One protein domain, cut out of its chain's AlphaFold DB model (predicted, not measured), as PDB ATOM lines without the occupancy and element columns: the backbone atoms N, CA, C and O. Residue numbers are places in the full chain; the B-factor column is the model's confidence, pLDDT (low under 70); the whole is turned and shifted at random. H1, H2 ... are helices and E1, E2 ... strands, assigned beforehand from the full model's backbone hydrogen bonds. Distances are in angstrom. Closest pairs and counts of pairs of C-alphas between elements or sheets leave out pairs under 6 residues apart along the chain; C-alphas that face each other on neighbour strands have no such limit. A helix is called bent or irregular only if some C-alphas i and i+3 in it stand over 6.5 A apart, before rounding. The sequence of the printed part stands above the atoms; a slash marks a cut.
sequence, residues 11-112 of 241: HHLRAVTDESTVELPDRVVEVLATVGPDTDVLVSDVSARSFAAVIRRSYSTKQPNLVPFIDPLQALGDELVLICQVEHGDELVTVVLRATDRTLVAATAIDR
ATOM      1  N   HIS A  11     -30.033 -52.111 -44.372       92.75
ATOM      2  CA  HIS A  11     -30.290 -53.457 -43.855       92.75
ATOM      3  C   HIS A  11     -31.005 -53.419 -42.499       92.75
ATOM      4  O   HIS A  11     -31.897 -54.227 -42.251       92.75
ATOM      5  N   HIS A  12     -30.622 -52.497 -41.612       92.56
ATOM      6  CA  HIS A  12     -31.312 -52.343 -40.336       92.56
ATOM      7  C   HIS A  12     -32.756 -51.885 -40.544       92.56
ATOM      8  O   HIS A  12     -33.655 -52.478 -39.961       92.56
ATOM      9  N   LEU A  13     -32.974 -50.887 -41.409       94.12
ATOM     10  CA  LEU A  13     -34.311 -50.371 -41.706       94.12
ATOM     11  C   LEU A  13     -35.237 -51.445 -42.282       94.12
ATOM     12  O   LEU A  13     -36.358 -51.563 -41.810       94.12
ATOM     13  N   ARG A  14     -34.757 -52.270 -43.221       94.06
ATOM     14  CA  ARG A  14     -35.524 -53.406 -43.760       94.06
ATOM     15  C   ARG A  14     -35.933 -54.394 -42.674       94.06
ATOM     16  O   ARG A  14     -37.103 -54.732 -42.563       94.06
ATOM     17  N   ALA A  15     -34.982 -54.806 -41.834       92.38
ATOM     18  CA  ALA A  15     -35.254 -55.768 -40.770       92.38
ATOM     19  C   ALA A  15     -36.330 -55.255 -39.799       92.38
ATOM     20  O   ALA A  15     -37.278 -55.971 -39.492       92.38
ATOM     21  N   VAL A  16     -36.229 -53.994 -39.360       92.38
ATOM     22  CA  VAL A  16     -37.208 -53.429 -38.415       92.38
ATOM     23  C   VAL A  16     -38.561 -53.125 -39.052       92.38
ATOM     24  O   VAL A  16     -39.540 -53.058 -38.317       92.38
ATOM     25  N   THR A  17     -38.649 -52.933 -40.374       90.06
ATOM     26  CA  THR A  17     -39.941 -52.796 -41.066       90.06
ATOM     27  C   THR A  17     -40.605 -54.142 -41.326       90.06
ATOM     28  O   THR A  17     -41.814 -54.242 -41.143       90.06
ATOM     29  N   ASP A  18     -39.835 -55.172 -41.683       86.62
ATOM     30  CA  ASP A  18     -40.355 -56.506 -42.012       86.62
ATOM     31  C   ASP A  18     -40.843 -57.268 -40.767       86.62
ATOM     32  O   ASP A  18     -41.817 -58.017 -40.828       86.62
ATOM     33  N   GLU A  19     -40.185 -57.069 -39.623       84.38
ATOM     34  CA  GLU A  19     -40.519 -57.728 -38.350       84.38
ATOM     35  C   GLU A  19     -41.529 -56.933 -37.499       84.38
ATOM     36  O   GLU A  19     -41.854 -57.324 -36.373       84.38
ATOM     37  N   SER A  20     -42.016 -55.798 -38.004       81.06
ATOM     38  CA  SER A  20     -42.838 -54.879 -37.222       81.06
ATOM     39  C   SER A  20     -44.280 -55.348 -37.048       81.06
ATOM     40  O   SER A  20     -44.911 -55.874 -37.962       81.06
ATOM     41  N   THR A  21     -44.855 -55.048 -35.882       83.31
ATOM     42  CA  THR A  21     -46.309 -55.100 -35.648       83.31
ATOM     43  C   THR A  21     -47.001 -53.759 -35.905       83.31
ATOM     44  O   THR A  21     -48.214 -53.655 -35.738       83.31
ATOM     45  N   VAL A  22     -46.239 -52.708 -36.224       85.12
ATOM     46  CA  VAL A  22     -46.772 -51.391 -36.597       85.12
ATOM     47  C   VAL A  22     -47.325 -51.482 -38.014       85.12
ATOM     48  O   VAL A  22     -46.656 -52.006 -38.898       85.12
ATOM     49  N   GLU A  23     -48.528 -50.960 -38.240       84.94
ATOM     50  CA  GLU A  23     -49.104 -50.865 -39.581       84.94
ATOM     51  C   GLU A  23     -48.320 -49.835 -40.408       84.94
ATOM     52  O   GLU A  23     -48.199 -48.670 -40.019       84.94
ATOM     53  N   LEU A  24     -47.745 -50.278 -41.529       87.38
ATOM     54  CA  LEU A  24     -46.918 -49.452 -42.406       87.38
ATOM     55  C   LEU A  24     -47.589 -49.294 -43.769       87.38
ATOM     56  O   LEU A  24     -48.197 -50.246 -44.257       87.38
ATOM     57  N   PRO A  25     -47.437 -48.135 -44.432       88.69
ATOM     58  CA  PRO A  25     -47.792 -48.027 -45.838       88.69
ATOM     59  C   PRO A  25     -46.958 -49.011 -46.668       88.69
ATOM     60  O   PRO A  25     -45.729 -48.988 -46.562       88.69
ATOM     61  N   ASP A  26     -47.599 -49.792 -47.546       89.62
ATOM     62  CA  ASP A  26     -46.931 -50.757 -48.443       89.62
ATOM     63  C   ASP A  26     -45.733 -50.129 -49.168       89.62
ATOM     64  O   ASP A  26     -44.662 -50.724 -49.296       89.62
ATOM     65  N   ARG A  27     -45.879 -48.852 -49.546       90.50
ATOM     66  CA  ARG A  27     -44.850 -48.106 -50.263       90.50
ATOM     67  C   ARG A  27     -43.534 -47.960 -49.496       90.50
ATOM     68  O   ARG A  27     -42.480 -47.918 -50.119       90.50
ATOM     69  N   VAL A  28     -43.564 -47.912 -48.162       92.19
ATOM     70  CA  VAL A  28     -42.337 -47.895 -47.343       92.19
ATOM     71  C   VAL A  28     -41.528 -49.167 -47.581       92.19
ATOM     72  O   VAL A  28     -40.325 -49.089 -47.827       92.19
ATOM     73  N   VAL A  29     -42.194 -50.324 -47.537       91.81
ATOM     74  CA  VAL A  29     -41.564 -51.639 -47.708       91.81
ATOM     75  C   VAL A  29     -41.060 -51.798 -49.141       91.81
ATOM     76  O   VAL A  29     -39.911 -52.185 -49.349       91.81
ATOM     77  N   GLU A  30     -41.876 -51.423 -50.128       92.25
ATOM     78  CA  GLU A  30     -41.498 -51.464 -51.544       92.25
ATOM     79  C   GLU A  30     -40.244 -50.631 -51.834       92.25
ATOM     80  O   GLU A  30     -39.280 -51.139 -52.412       92.25
ATOM     81  N   VAL A  31     -40.219 -49.363 -51.406       91.56
ATOM     82  CA  VAL A  31     -39.076 -48.478 -51.663       91.56
ATOM     83  C   VAL A  31     -37.836 -49.005 -50.951       91.56
ATOM     84  O   VAL A  31     -36.802 -49.192 -51.593       91.56
ATOM     85  N   LEU A  32     -37.931 -49.343 -49.661       93.69
ATOM     86  CA  LEU A  32     -36.789 -49.886 -48.923       93.69
ATOM     87  C   LEU A  32     -36.252 -51.174 -49.553       93.69
ATOM     88  O   LEU A  32     -35.036 -51.359 -49.547       93.69
ATOM     89  N   ALA A  33     -37.088 -52.036 -50.135       92.44
ATOM     90  CA  ALA A  33     -36.648 -53.247 -50.832       92.44
ATOM     91  C   ALA A  33     -35.855 -52.956 -52.123       92.44
ATOM     92  O   ALA A  33     -34.958 -53.723 -52.473       92.44
ATOM     93  N   THR A  34     -36.134 -51.841 -52.803       92.44
ATOM     94  CA  THR A  34     -35.457 -51.452 -54.060       92.44
ATOM     95  C   THR A  34     -34.156 -50.671 -53.863       92.44
ATOM     96  O   THR A  34     -33.273 -50.715 -54.720       92.44
ATOM     97  N   VAL A  35     -34.005 -49.983 -52.728       91.38
ATOM     98  CA  VAL A  35     -32.832 -49.149 -52.421       91.38
ATOM     99  C   VAL A  35     -31.544 -49.985 -52.319       91.38
ATOM    100  O   VAL A  35     -31.533 -51.087 -51.776       91.38
ATOM    101  N   GLY A  36     -30.413 -49.490 -52.828       88.88
ATOM    102  CA  GLY A  36     -29.134 -50.206 -52.705       88.88
ATOM    103  C   GLY A  36     -28.702 -50.348 -51.235       88.88
ATOM    104  O   GLY A  36     -28.931 -49.419 -50.460       88.88
ATOM    105  N   PRO A  37     -28.065 -51.461 -50.819       87.06
ATOM    106  CA  PRO A  37     -27.674 -51.676 -49.418       87.06
ATOM    107  C   PRO A  37     -26.688 -50.623 -48.887       87.06
ATOM    108  O   PRO A  37     -26.681 -50.362 -47.686       87.06
ATOM    109  N   ASP A  38     -25.916 -50.009 -49.785       88.44
ATOM    110  CA  ASP A  38     -24.917 -48.977 -49.488       88.44
ATOM    111  C   ASP A  38     -25.481 -47.547 -49.577       88.44
ATOM    112  O   ASP A  38     -24.723 -46.582 -49.563       88.44
ATOM    113  N   THR A  39     -26.803 -47.389 -49.714       88.81
ATOM    114  CA  THR A  39     -27.432 -46.059 -49.759       88.81
ATOM    115  C   THR A  39     -27.361 -45.402 -48.388       88.81
ATOM    116  O   THR A  39     -27.688 -46.028 -47.375       88.81
ATOM    117  N   ASP A  40     -26.973 -44.130 -48.363       89.31
ATOM    118  CA  ASP A  40     -26.879 -43.360 -47.130       89.31
ATOM    119  C   ASP A  40     -28.249 -43.190 -46.461       89.31
ATOM    120  O   ASP A  40     -29.264 -42.912 -47.105       89.31
ATOM    121  N   VAL A  41     -28.256 -43.319 -45.135       92.75
ATOM    122  CA  VAL A  41     -29.412 -43.015 -44.291       92.75
ATOM    123  C   VAL A  41     -29.100 -41.747 -43.516       92.75
ATOM    124  O   VAL A  41     -28.196 -41.725 -42.679       92.75
ATOM    125  N   LEU A  42     -29.866 -40.685 -43.759       91.94
ATOM    126  CA  LEU A  42     -29.762 -39.477 -42.952       91.94
ATOM    127  C   LEU A  42     -30.451 -39.729 -41.609       91.94
ATOM    128  O   LEU A  42     -31.649 -40.001 -41.566       91.94
ATOM    129  N   VAL A  43     -29.695 -39.638 -40.515       91.81
ATOM    130  CA  VAL A  43     -30.203 -39.871 -39.157       91.81
ATOM    131  C   VAL A  43     -30.147 -38.579 -38.355       91.81
ATOM    132  O   VAL A  43     -29.123 -37.902 -38.315       91.81
ATOM    133  N   SER A  44     -31.248 -38.235 -37.697       90.00
ATOM    134  CA  SER A  44     -31.322 -37.130 -36.736       90.00
ATOM    135  C   SER A  44     -32.029 -37.590 -35.470       90.00
ATOM    136  O   SER A  44     -33.089 -38.207 -35.553       90.00
ATOM    137  N   ASP A  45     -31.473 -37.287 -34.302       91.56
ATOM    138  CA  ASP A  45     -32.123 -37.536 -33.020       91.56
ATOM    139  C   ASP A  45     -32.906 -36.305 -32.545       91.56
ATOM    140  O   ASP A  45     -32.486 -35.157 -32.688       91.56
ATOM    141  N   VAL A  46     -34.096 -36.538 -32.000       92.94
ATOM    142  CA  VAL A  46     -34.964 -35.479 -31.476       92.94
ATOM    143  C   VAL A  46     -35.883 -36.053 -30.405       92.94
ATOM    144  O   VAL A  46     -36.176 -37.247 -30.407       92.94
ATOM    145  N   SER A  47     -36.377 -35.224 -29.481       94.12
ATOM    146  CA  SER A  47     -37.438 -35.684 -28.580       94.12
ATOM    147  C   SER A  47     -38.758 -35.862 -29.333       94.12
ATOM    148  O   SER A  47     -39.150 -35.012 -30.142       94.12
ATOM    149  N   ALA A  48     -39.477 -36.946 -29.036       93.81
ATOM    150  CA  ALA A  48     -40.729 -37.284 -29.706       93.81
ATOM    151  C   ALA A  48     -41.765 -36.150 -29.592       93.81
ATOM    152  O   ALA A  48     -42.362 -35.744 -30.592       93.81
ATOM    153  N   ARG A  49     -41.890 -35.536 -28.404       92.25
ATOM    154  CA  ARG A  49     -42.731 -34.351 -28.169       92.25
ATOM    155  C   ARG A  49     -42.371 -33.185 -29.087       92.25
ATOM    156  O   ARG A  49     -43.276 -32.567 -29.649       92.25
ATOM    157  N   SER A  50     -41.083 -32.865 -29.227       90.06
ATOM    158  CA  SER A  50     -40.640 -31.758 -30.086       90.06
ATOM    159  C   SER A  50     -40.984 -32.032 -31.542       90.06
ATOM    160  O   SER A  50     -41.510 -31.153 -32.225       90.06
ATOM    161  N   PHE A  51     -40.762 -33.263 -32.004       90.19
ATOM    162  CA  PHE A  51     -41.072 -33.631 -33.377       90.19
ATOM    163  C   PHE A  51     -42.581 -33.590 -33.657       90.19
ATOM    164  O   PHE A  51     -43.008 -32.942 -34.612       90.19
ATOM    165  N   ALA A  52     -43.410 -34.142 -32.766       90.12
ATOM    166  CA  ALA A  52     -44.869 -34.060 -32.871       90.12
ATOM    167  C   ALA A  52     -45.379 -32.606 -32.894       90.12
ATOM    168  O   ALA A  52     -46.296 -32.269 -33.647       90.12
ATOM    169  N   ALA A  53     -44.780 -31.718 -32.090       87.19
ATOM    170  CA  ALA A  53     -45.126 -30.298 -32.080       87.19
ATOM    171  C   ALA A  53     -44.775 -29.604 -33.408       87.19
ATOM    172  O   ALA A  53     -45.573 -28.809 -33.913       87.19
ATOM    173  N   VAL A  54     -43.620 -29.927 -34.003       84.00
ATOM    174  CA  VAL A  54     -43.215 -29.417 -35.323       84.00
ATOM    175  C   VAL A  54     -44.180 -29.886 -36.413       84.00
ATOM    176  O   VAL A  54     -44.621 -29.058 -37.215       84.00
ATOM    177  N   ILE A  55     -44.567 -31.169 -36.401       83.06
ATOM    178  CA  ILE A  55     -45.554 -31.747 -37.329       83.06
ATOM    179  C   ILE A  55     -46.886 -30.997 -37.246       83.06
ATOM    180  O   ILE A  55     -47.395 -30.510 -38.256       83.06
ATOM    181  N   ARG A  56     -47.410 -30.791 -36.037       80.81
ATOM    182  CA  ARG A  56     -48.661 -30.045 -35.832       80.81
ATOM    183  C   ARG A  56     -48.613 -28.608 -36.317       80.81
ATOM    184  O   ARG A  56     -49.587 -28.129 -36.891       80.81
ATOM    185  N   ARG A  57     -47.508 -27.915 -36.039       72.25
ATOM    186  CA  ARG A  57     -47.372 -26.486 -36.328       72.25
ATOM    187  C   ARG A  57     -47.123 -26.211 -37.809       72.25
ATOM    188  O   ARG A  57     -47.560 -25.175 -38.296       72.25
ATOM    189  N   SER A  58     -46.406 -27.102 -38.494       62.09
ATOM    190  CA  SER A  58     -45.825 -26.801 -39.813       62.09
ATOM    191  C   SER A  58     -46.352 -27.682 -40.944       62.09
ATOM    192  O   SER A  58     -46.234 -27.291 -42.104       62.09
ATOM    193  N   TYR A  59     -46.930 -28.849 -40.638       56.34
ATOM    194  CA  TYR A  59     -47.125 -29.905 -41.635       56.34
ATOM    195  C   TYR A  59     -48.572 -30.366 -41.837       56.34
ATOM    196  O   TYR A  59     -48.836 -31.018 -42.844       56.34
ATOM    197  N   SER A  60     -49.531 -29.934 -41.010       50.59
ATOM    198  CA  SER A  60     -50.962 -30.226 -41.226       50.59
ATOM    199  C   SER A  60     -51.522 -29.657 -42.541       50.59
ATOM    200  O   SER A  60     -52.514 -30.169 -43.046       50.59
ATOM    201  N   THR A  61     -50.872 -28.643 -43.126       49.41
ATOM    202  CA  THR A  61     -51.236 -28.053 -44.431       49.41
ATOM    203  C   THR A  61     -50.225 -28.316 -45.551       49.41
ATOM    204  O   THR A  61     -50.577 -28.130 -46.707       49.41
ATOM    205  N   LYS A  62     -48.983 -28.734 -45.246       55.00
ATOM    206  CA  LYS A  62     -47.887 -28.834 -46.238       55.00
ATOM    207  C   LYS A  62     -47.342 -30.245 -46.476       55.00
ATOM    208  O   LYS A  62     -46.799 -30.489 -47.547       55.00
ATOM    209  N   GLN A  63     -47.441 -31.156 -45.505       63.09
ATOM    210  CA  GLN A  63     -46.984 -32.550 -45.632       63.09
ATOM    211  C   GLN A  63     -47.946 -33.476 -44.865       63.09
ATOM    212  O   GLN A  63     -47.647 -33.909 -43.747       63.09
ATOM    213  N   PRO A  64     -49.137 -33.760 -45.428       67.06
ATOM    214  CA  PRO A  64     -50.165 -34.557 -44.754       67.06
ATOM    215  C   PRO A  64     -49.702 -35.985 -44.431       67.06
ATOM    216  O   PRO A  64     -50.156 -36.580 -43.461       67.06
ATOM    217  N   ASN A  65     -48.734 -36.513 -45.181       74.94
ATOM    218  CA  ASN A  65     -48.101 -37.820 -44.974       74.94
ATOM    219  C   ASN A  65     -47.388 -37.975 -43.617       74.94
ATOM    220  O   ASN A  65     -47.032 -39.090 -43.239       74.94
ATOM    221  N   LEU A  66     -47.142 -36.864 -42.920       81.56
ATOM    222  CA  LEU A  66     -46.460 -36.797 -41.630       81.56
ATOM    223  C   LEU A  66     -47.457 -36.752 -40.458       81.56
ATOM    224  O   LEU A  66     -47.084 -37.010 -39.319       81.56
ATOM    225  N   VAL A  67     -48.739 -36.472 -40.730       82.06
ATOM    226  CA  VAL A  67     -49.824 -36.475 -39.731       82.06
ATOM    227  C   VAL A  67     -49.942 -37.818 -38.993       82.06
ATOM    228  O   VAL A  67     -50.076 -37.776 -37.769       82.06
ATOM    229  N   PRO A  68     -49.810 -38.991 -39.650       84.38
ATOM    230  CA  PRO A  68     -49.852 -40.282 -38.959       84.38
ATOM    231  C   PRO A  68     -48.771 -40.470 -37.886       84.38
ATOM    232  O   PRO A  68     -48.902 -41.351 -37.046       84.38
ATOM    233  N   PHE A  69     -47.710 -39.653 -37.869       88.00
ATOM    234  CA  PHE A  69     -46.668 -39.742 -36.839       88.00
ATOM    235  C   PHE A  69     -47.067 -39.070 -35.526       88.00
ATOM    236  O   PHE A  69     -46.435 -39.324 -34.503       88.00
ATOM    237  N   ILE A  70     -48.088 -38.207 -35.527       88.81
ATOM    238  CA  ILE A  70     -48.443 -37.401 -34.355       88.81
ATOM    239  C   ILE A  70     -48.806 -38.298 -33.169       88.81
ATOM    240  O   ILE A  70     -48.203 -38.148 -32.107       88.81
ATOM    241  N   ASP A  71     -49.746 -39.225 -33.345       90.56
ATOM    242  CA  ASP A  71     -50.236 -40.056 -32.242       90.56
ATOM    243  C   ASP A  71     -49.142 -40.997 -31.693       90.56
ATOM    244  O   ASP A  71     -48.921 -40.986 -30.476       90.56
ATOM    245  N   PRO A  72     -48.366 -41.722 -32.536       91.12
ATOM    246  CA  PRO A  72     -47.229 -42.517 -32.068       91.12
ATOM    247  C   PRO A  72     -46.187 -41.701 -31.294       91.12
ATOM    248  O   PRO A  72     -45.750 -42.108 -30.218       91.12
ATOM    249  N   LEU A  73     -45.807 -40.520 -31.793       93.00
ATOM    250  CA  LEU A  73     -44.809 -39.670 -31.135       93.00
ATOM    251  C   LEU A  73     -45.316 -39.084 -29.815       93.00
ATOM    252  O   LEU A  73     -44.544 -38.884 -28.880       93.00
ATOM    253  N   GLN A  74     -46.611 -38.797 -29.710       91.81
ATOM    254  CA  GLN A  74     -47.187 -38.309 -28.463       91.81
ATOM    255  C   GLN A  74     -47.190 -39.347 -27.355       91.81
ATOM    256  O   GLN A  74     -46.948 -38.980 -26.204       91.81
ATOM    257  N   ALA A  75     -47.462 -40.609 -27.691       91.88
ATOM    258  CA  ALA A  75     -47.450 -41.701 -26.726       91.88
ATOM    259  C   ALA A  75     -46.073 -41.858 -26.054       91.88
ATOM    260  O   ALA A  75     -46.000 -42.232 -24.887       91.88
ATOM    261  N   LEU A  76     -45.001 -41.500 -26.767       92.31
ATOM    262  CA  LEU A  76     -43.615 -41.551 -26.296       92.31
ATOM    263  C   LEU A  76     -43.193 -40.347 -25.431       92.31
ATOM    264  O   LEU A  76     -42.146 -40.377 -24.787       92.31
ATOM    265  N   GLY A  77     -43.973 -39.264 -25.394       92.12
ATOM    266  CA  GLY A  77     -43.660 -38.098 -24.567       92.12
ATOM    267  C   GLY A  77     -42.287 -37.482 -24.880       92.12
ATOM    268  O   GLY A  77     -42.053 -37.011 -25.987       92.12
ATOM    269  N   ASP A  78     -41.399 -37.421 -23.885       93.06
ATOM    270  CA  ASP A  78     -40.059 -36.820 -24.020       93.06
ATOM    271  C   ASP A  78     -38.969 -37.825 -24.432       93.06
ATOM    272  O   ASP A  78     -37.795 -37.454 -24.478       93.06
ATOM    273  N   GLU A  79     -39.326 -39.077 -24.740       94.25
ATOM    274  CA  GLU A  79     -38.358 -40.062 -25.229       94.25
ATOM    275  C   GLU A  79     -37.648 -39.572 -26.501       94.25
ATOM    276  O   GLU A  79     -38.237 -38.912 -27.365       94.25
ATOM    277  N   LEU A  80     -36.358 -39.901 -26.609       95.56
ATOM    278  CA  LEU A  80     -35.572 -39.636 -27.808       95.56
ATOM    279  C   LEU A  80     -35.937 -40.637 -28.904       95.56
ATOM    280  O   LEU A  80     -35.991 -41.849 -28.678       95.56
ATOM    281  N   VAL A  81     -36.135 -40.117 -30.110       96.00
ATOM    282  CA  VAL A  81     -36.377 -40.897 -31.322       96.00
ATOM    283  C   VAL A  81     -35.331 -40.564 -32.374       96.00
ATOM    284  O   VAL A  81     -34.802 -39.454 -32.412       96.00
ATOM    285  N   LEU A  82     -35.047 -41.534 -33.235       95.56
ATOM    286  CA  LEU A  82     -34.203 -41.388 -34.411       95.56
ATOM    287  C   LEU A  82     -35.104 -41.234 -35.633       95.56
ATOM    288  O   LEU A  82     -35.874 -42.138 -35.957       95.56
ATOM    289  N   ILE A  83     -34.998 -40.100 -36.317       93.88
ATOM    290  CA  ILE A  83     -35.598 -39.870 -37.628       93.88
ATOM    291  C   ILE A  83     -34.587 -40.342 -38.667       93.88
ATOM    292  O   ILE A  83     -33.530 -39.736 -38.819       93.88
ATOM    293  N   CYS A  84     -34.918 -41.424 -39.362       94.56
ATOM    294  CA  CYS A  84     -34.102 -42.033 -40.402       94.56
ATOM    295  C   CYS A  84     -34.739 -41.739 -41.762       94.56
ATOM    296  O   CYS A  84     -35.887 -42.111 -42.003       94.56
ATOM    297  N   GLN A  85     -34.011 -41.069 -42.646       93.56
ATOM    298  CA  GLN A  85     -34.485 -40.675 -43.968       93.56
ATOM    299  C   GLN A  85     -33.681 -41.366 -45.060       93.56
ATOM    300  O   GLN A  85     -32.451 -41.365 -45.030       93.56
ATOM    301  N   VAL A  86     -34.401 -41.943 -46.020       93.75
ATOM    302  CA  VAL A  86     -33.845 -42.632 -47.185       93.75
ATOM    303  C   VAL A  86     -34.457 -42.022 -48.434       93.75
ATOM    304  O   VAL A  86     -35.680 -41.989 -48.576       93.75
ATOM    305  N   GLU A  87     -33.606 -41.542 -49.332       90.50
ATOM    306  CA  GLU A  87     -34.020 -40.989 -50.621       90.50
ATOM    307  C   GLU A  87     -33.829 -42.029 -51.732       90.50
ATOM    308  O   GLU A  87     -32.798 -42.698 -51.804       90.50
ATOM    309  N   HIS A  88     -34.827 -42.165 -52.605       88.75
ATOM    310  CA  HIS A  88     -34.772 -43.030 -53.779       88.75
ATOM    311  C   HIS A  88     -35.473 -42.369 -54.967       88.75
ATOM    312  O   HIS A  88     -36.696 -42.397 -55.078       88.75
ATOM    313  N   GLY A  89     -34.699 -41.750 -55.862       85.56
ATOM    314  CA  GLY A  89     -35.266 -40.949 -56.948       85.56
ATOM    315  C   GLY A  89     -36.101 -39.793 -56.393       85.56
ATOM    316  O   GLY A  89     -35.613 -39.017 -55.572       85.56
ATOM    317  N   ASP A  90     -37.362 -39.702 -56.813       83.00
ATOM    318  CA  ASP A  90     -38.309 -38.715 -56.288       83.00
ATOM    319  C   ASP A  90     -38.952 -39.143 -54.961       83.00
ATOM    320  O   ASP A  90     -39.733 -38.394 -54.386       83.00
ATOM    321  N   GLU A  91     -38.630 -40.315 -54.421       87.62
ATOM    322  CA  GLU A  91     -39.249 -40.806 -53.196       87.62
ATOM    323  C   GLU A  91     -38.402 -40.532 -51.956       87.62
ATOM    324  O   GLU A  91     -37.175 -40.637 -51.964       87.62
ATOM    325  N   LEU A  92     -39.074 -40.201 -50.855       90.25
ATOM    326  CA  LEU A  92     -38.474 -40.104 -49.531       90.25
ATOM    327  C   LEU A  92     -39.222 -41.014 -48.569       90.25
ATOM    328  O   LEU A  92     -40.393 -40.785 -48.264       90.25
ATOM    329  N   VAL A  93     -38.503 -41.984 -48.017       93.44
ATOM    330  CA  VAL A  93     -38.960 -42.776 -46.881       93.44
ATOM    331  C   VAL A  93     -38.452 -42.121 -45.604       93.44
ATOM    332  O   VAL A  93     -37.266 -41.827 -45.471       93.44
ATOM    333  N   THR A  94     -39.350 -41.881 -44.653       93.69
ATOM    334  CA  THR A  94     -38.999 -41.475 -43.290       93.69
ATOM    335  C   THR A  94     -39.423 -42.577 -42.330       93.69
ATOM    336  O   THR A  94     -40.601 -42.916 -42.265       93.69
ATOM    337  N   VAL A  95     -38.469 -43.110 -41.575       94.94
ATOM    338  CA  VAL A  95     -38.666 -44.124 -40.537       94.94
ATOM    339  C   VAL A  95     -38.317 -43.508 -39.188       94.94
ATOM    340  O   VAL A  95     -37.260 -42.901 -39.032       94.94
ATOM    341  N   VAL A  96     -39.193 -43.656 -38.203       95.19
ATOM    342  CA  VAL A  96     -38.971 -43.201 -36.831       95.19
ATOM    343  C   VAL A  96     -38.725 -44.413 -35.950       95.19
ATOM    344  O   VAL A  96     -39.588 -45.285 -35.842       95.19
ATOM    345  N   LEU A  97     -37.568 -44.451 -35.295       95.62
ATOM    346  CA  LEU A  97     -37.195 -45.496 -34.342       95.62
ATOM    347  C   LEU A  97     -37.077 -44.908 -32.936       95.62
ATOM    348  O   LEU A  97     -36.665 -43.759 -32.776       95.62
ATOM    349  N   ARG A  98     -37.359 -45.691 -31.895       94.06
ATOM    350  CA  ARG A  98     -36.960 -45.320 -30.529       94.06
ATOM    351  C   ARG A  98     -35.439 -45.328 -30.421       94.06
ATOM    352  O   ARG A  98     -34.794 -46.285 -30.835       94.06
ATOM    353  N   ALA A  99     -34.842 -44.293 -29.834       93.19
ATOM    354  CA  ALA A  99     -33.383 -44.231 -29.712       93.19
ATOM    355  C   ALA A  99     -32.825 -45.307 -28.761       93.19
ATOM    356  O   ALA A  99     -31.706 -45.779 -28.955       93.19
ATOM    357  N   THR A 100     -33.613 -45.713 -27.759       91.25
ATOM    358  CA  THR A 100     -33.206 -46.659 -26.709       91.25
ATOM    359  C   THR A 100     -32.995 -48.078 -27.230       91.25
ATOM    360  O   THR A 100     -31.994 -48.711 -26.904       91.25
ATOM    361  N   ASP A 101     -33.940 -48.590 -28.018       90.81
ATOM    362  CA  ASP A 101     -33.997 -49.998 -28.433       90.81
ATOM    363  C   ASP A 101     -34.126 -50.183 -29.951       90.81
ATOM    364  O   ASP A 101     -34.142 -51.314 -30.434       90.81
ATOM    365  N   ARG A 102     -34.179 -49.080 -30.709       91.88
ATOM    366  CA  ARG A 102     -34.339 -49.048 -32.171       91.88
ATOM    367  C   ARG A 102     -35.618 -49.716 -32.666       91.88
ATOM    368  O   ARG A 102     -35.713 -50.071 -33.838       91.88
ATOM    369  N   THR A 103     -36.615 -49.858 -31.798       92.38
ATOM    370  CA  THR A 103     -37.921 -50.371 -32.205       92.38
ATOM    371  C   THR A 103     -38.630 -49.365 -33.101       92.38
ATOM    372  O   THR A 103     -38.554 -48.151 -32.881       92.38
ATOM    373  N   LEU A 104     -39.320 -49.879 -34.119       94.56
ATOM    374  CA  LEU A 104     -40.086 -49.063 -35.048       94.56
ATOM    375  C   LEU A 104     -41.251 -48.375 -34.330       94.56
ATOM    376  O   LEU A 104     -42.037 -49.019 -33.639       94.56
ATOM    377  N   VAL A 105     -41.358 -47.061 -34.514       94.44
ATOM    378  CA  VAL A 105     -42.449 -46.234 -33.980       94.44
ATOM    379  C   VAL A 105     -43.465 -45.944 -35.074       94.44
ATOM    380  O   VAL A 105     -44.660 -46.143 -34.880       94.44
ATOM    381  N   ALA A 106     -42.988 -45.453 -36.218       94.19
ATOM    382  CA  ALA A 106     -43.806 -45.128 -37.378       94.19
ATOM    383  C   ALA A 106     -42.926 -45.034 -38.629       94.19
ATOM    384  O   ALA A 106     -41.734 -44.743 -38.527       94.19
ATOM    385  N   ALA A 107     -43.508 -45.217 -39.812       94.50
ATOM    386  CA  ALA A 107     -42.842 -44.891 -41.067       94.50
ATOM    387  C   ALA A 107     -43.828 -44.349 -42.102       94.50
ATOM    388  O   ALA A 107     -45.026 -44.617 -42.045       94.50
ATOM    389  N   THR A 108     -43.319 -43.560 -43.042       92.69
ATOM    390  CA  THR A 108     -44.087 -43.014 -44.163       92.69
ATOM    391  C   THR A 108     -43.198 -42.933 -45.392       92.69
ATOM    392  O   THR A 108     -41.980 -42.776 -45.274       92.69
ATOM    393  N   ALA A 109     -43.805 -43.027 -46.568       90.44
ATOM    394  CA  ALA A 109     -43.153 -42.773 -47.841       90.44
ATOM    395  C   ALA A 109     -43.886 -41.622 -48.528       90.44
ATOM    396  O   ALA A 109     -45.118 -41.575 -48.523       90.44
ATOM    397  N   ILE A 110     -43.132 -40.691 -49.104       85.25
ATOM    398  CA  ILE A 110     -43.677 -39.684 -50.009       85.25
ATOM    399  C   ILE A 110     -43.073 -39.843 -51.379       85.25
ATOM    400  O   ILE A 110     -41.858 -39.932 -51.512       85.25
ATOM    401  N   ASP A 111     -43.935 -39.780 -52.381       81.81
ATOM    402  CA  ASP A 111     -43.522 -39.466 -53.732       81.81
ATOM    403  C   ASP A 111     -43.452 -37.940 -53.854       81.81
ATOM    404  O   ASP A 111     -44.473 -37.247 -53.866       81.81
ATOM    405  N   ARG A 112     -42.232 -37.398 -53.887       73.44
ATOM    406  CA  ARG A 112     -41.992 -35.962 -54.043       73.44
ATOM    407  C   ARG A 112     -42.309 -35.483 -55.456       73.44
ATOM    408  O   ARG A 112     -42.272 -34.270 -55.633       73.44
TER     409      ARG A 112
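AT A GLANCE: This is residues 11 to 112 of the 241 residues of an uncharacterized protein of Curtobacterium sp. MCBD17_026 (UniProt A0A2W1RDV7). Look first for a twisted sheet of four strands, covered on one face by a helical hairpin, H3 and H4, and crossed on the other face by H2. H3 and H4 on one face, the sheet, and H2 on the other face make three layers, while H1 pairs with H2 as a second helical hairpin and only grazes the sheet with its residues 13 to 17. You will find 102 printed residues with four named helices and four named strands, in the order H1 H2 E1 H3 H4 E2 E3 E4; the sheet's order is E1 E2 E3 E4, all antiparallel, and the class is mixed. The whole is compact, with a radius of gyration of the C-alphas of 12.8 A, and rounded, with spans of 33 by 31 by 23 A.

IN THESE COORDINATES: Find C-alpha 11 at (-30.290, -53.457, -43.855); from there H1 runs to residue 18, 10.7 A. H2 takes residues 26 to 34, 12.8 A. E1 begins at C-alpha 42, at (-29.762, -39.477, -42.952), and runs 16.7 A to residue 47. H3 follows at once, residues 48 to 58, 15.4 A, then H4, residues 64 to 75, 19.6 A. H4 is irregular, but only just: C-alphas 68 and 71 are 6.7 A apart. E2 is residues 80 to 88, 26.2 A; E3 is residues 91 to 98, 23.2 A; E4 is residues 104 to 111, 21.3 A, ending at C-alpha 111, at (-43.522, -39.466, -53.732).

HOW THE PARTS SIT: Begin at the edge strand E1: N 44 and O 83 of E2 are 3.0 A apart. The meander E2 E3 E4, each strand the antiparallel neighbour of the one before, shows N 84 and O 95 at 2.8 A and N 94 and O 108 at 2.8 A. On one face, H4 runs along the strands at a height over the sheet of 8.8 A; its closest C-alphas to E4 are Phe 69 and Ala 106, 6.1 A. H3, on the same face, touches H4 at Ala 48 and Leu 73, C-alphas 4.9 A apart, at a shallow tilt of 32 degrees, only just short of steep, opposite ways. H2, on the opposite face, runs across the strands at a height of 8.7 A. H1 touches H2, the C-alphas of Arg 14 and Leu 32 being 6.4 A apart; H1 and H4 are apart. In H1, H2 and H3 every O i to N i+4 pair is within hydrogen-bond range; H4 has 3 of 8, and 6 of 9 O i to N i+3 pairs.

THE WHOLE: The two farthest C-alphas, Pro 37 and Arg 57, are 34.6 A apart. The printed part has no cut, and no link is long. Confidence is low, under 70, at residues 58 to 64; the mean pLDDT of the printed part is 87.7.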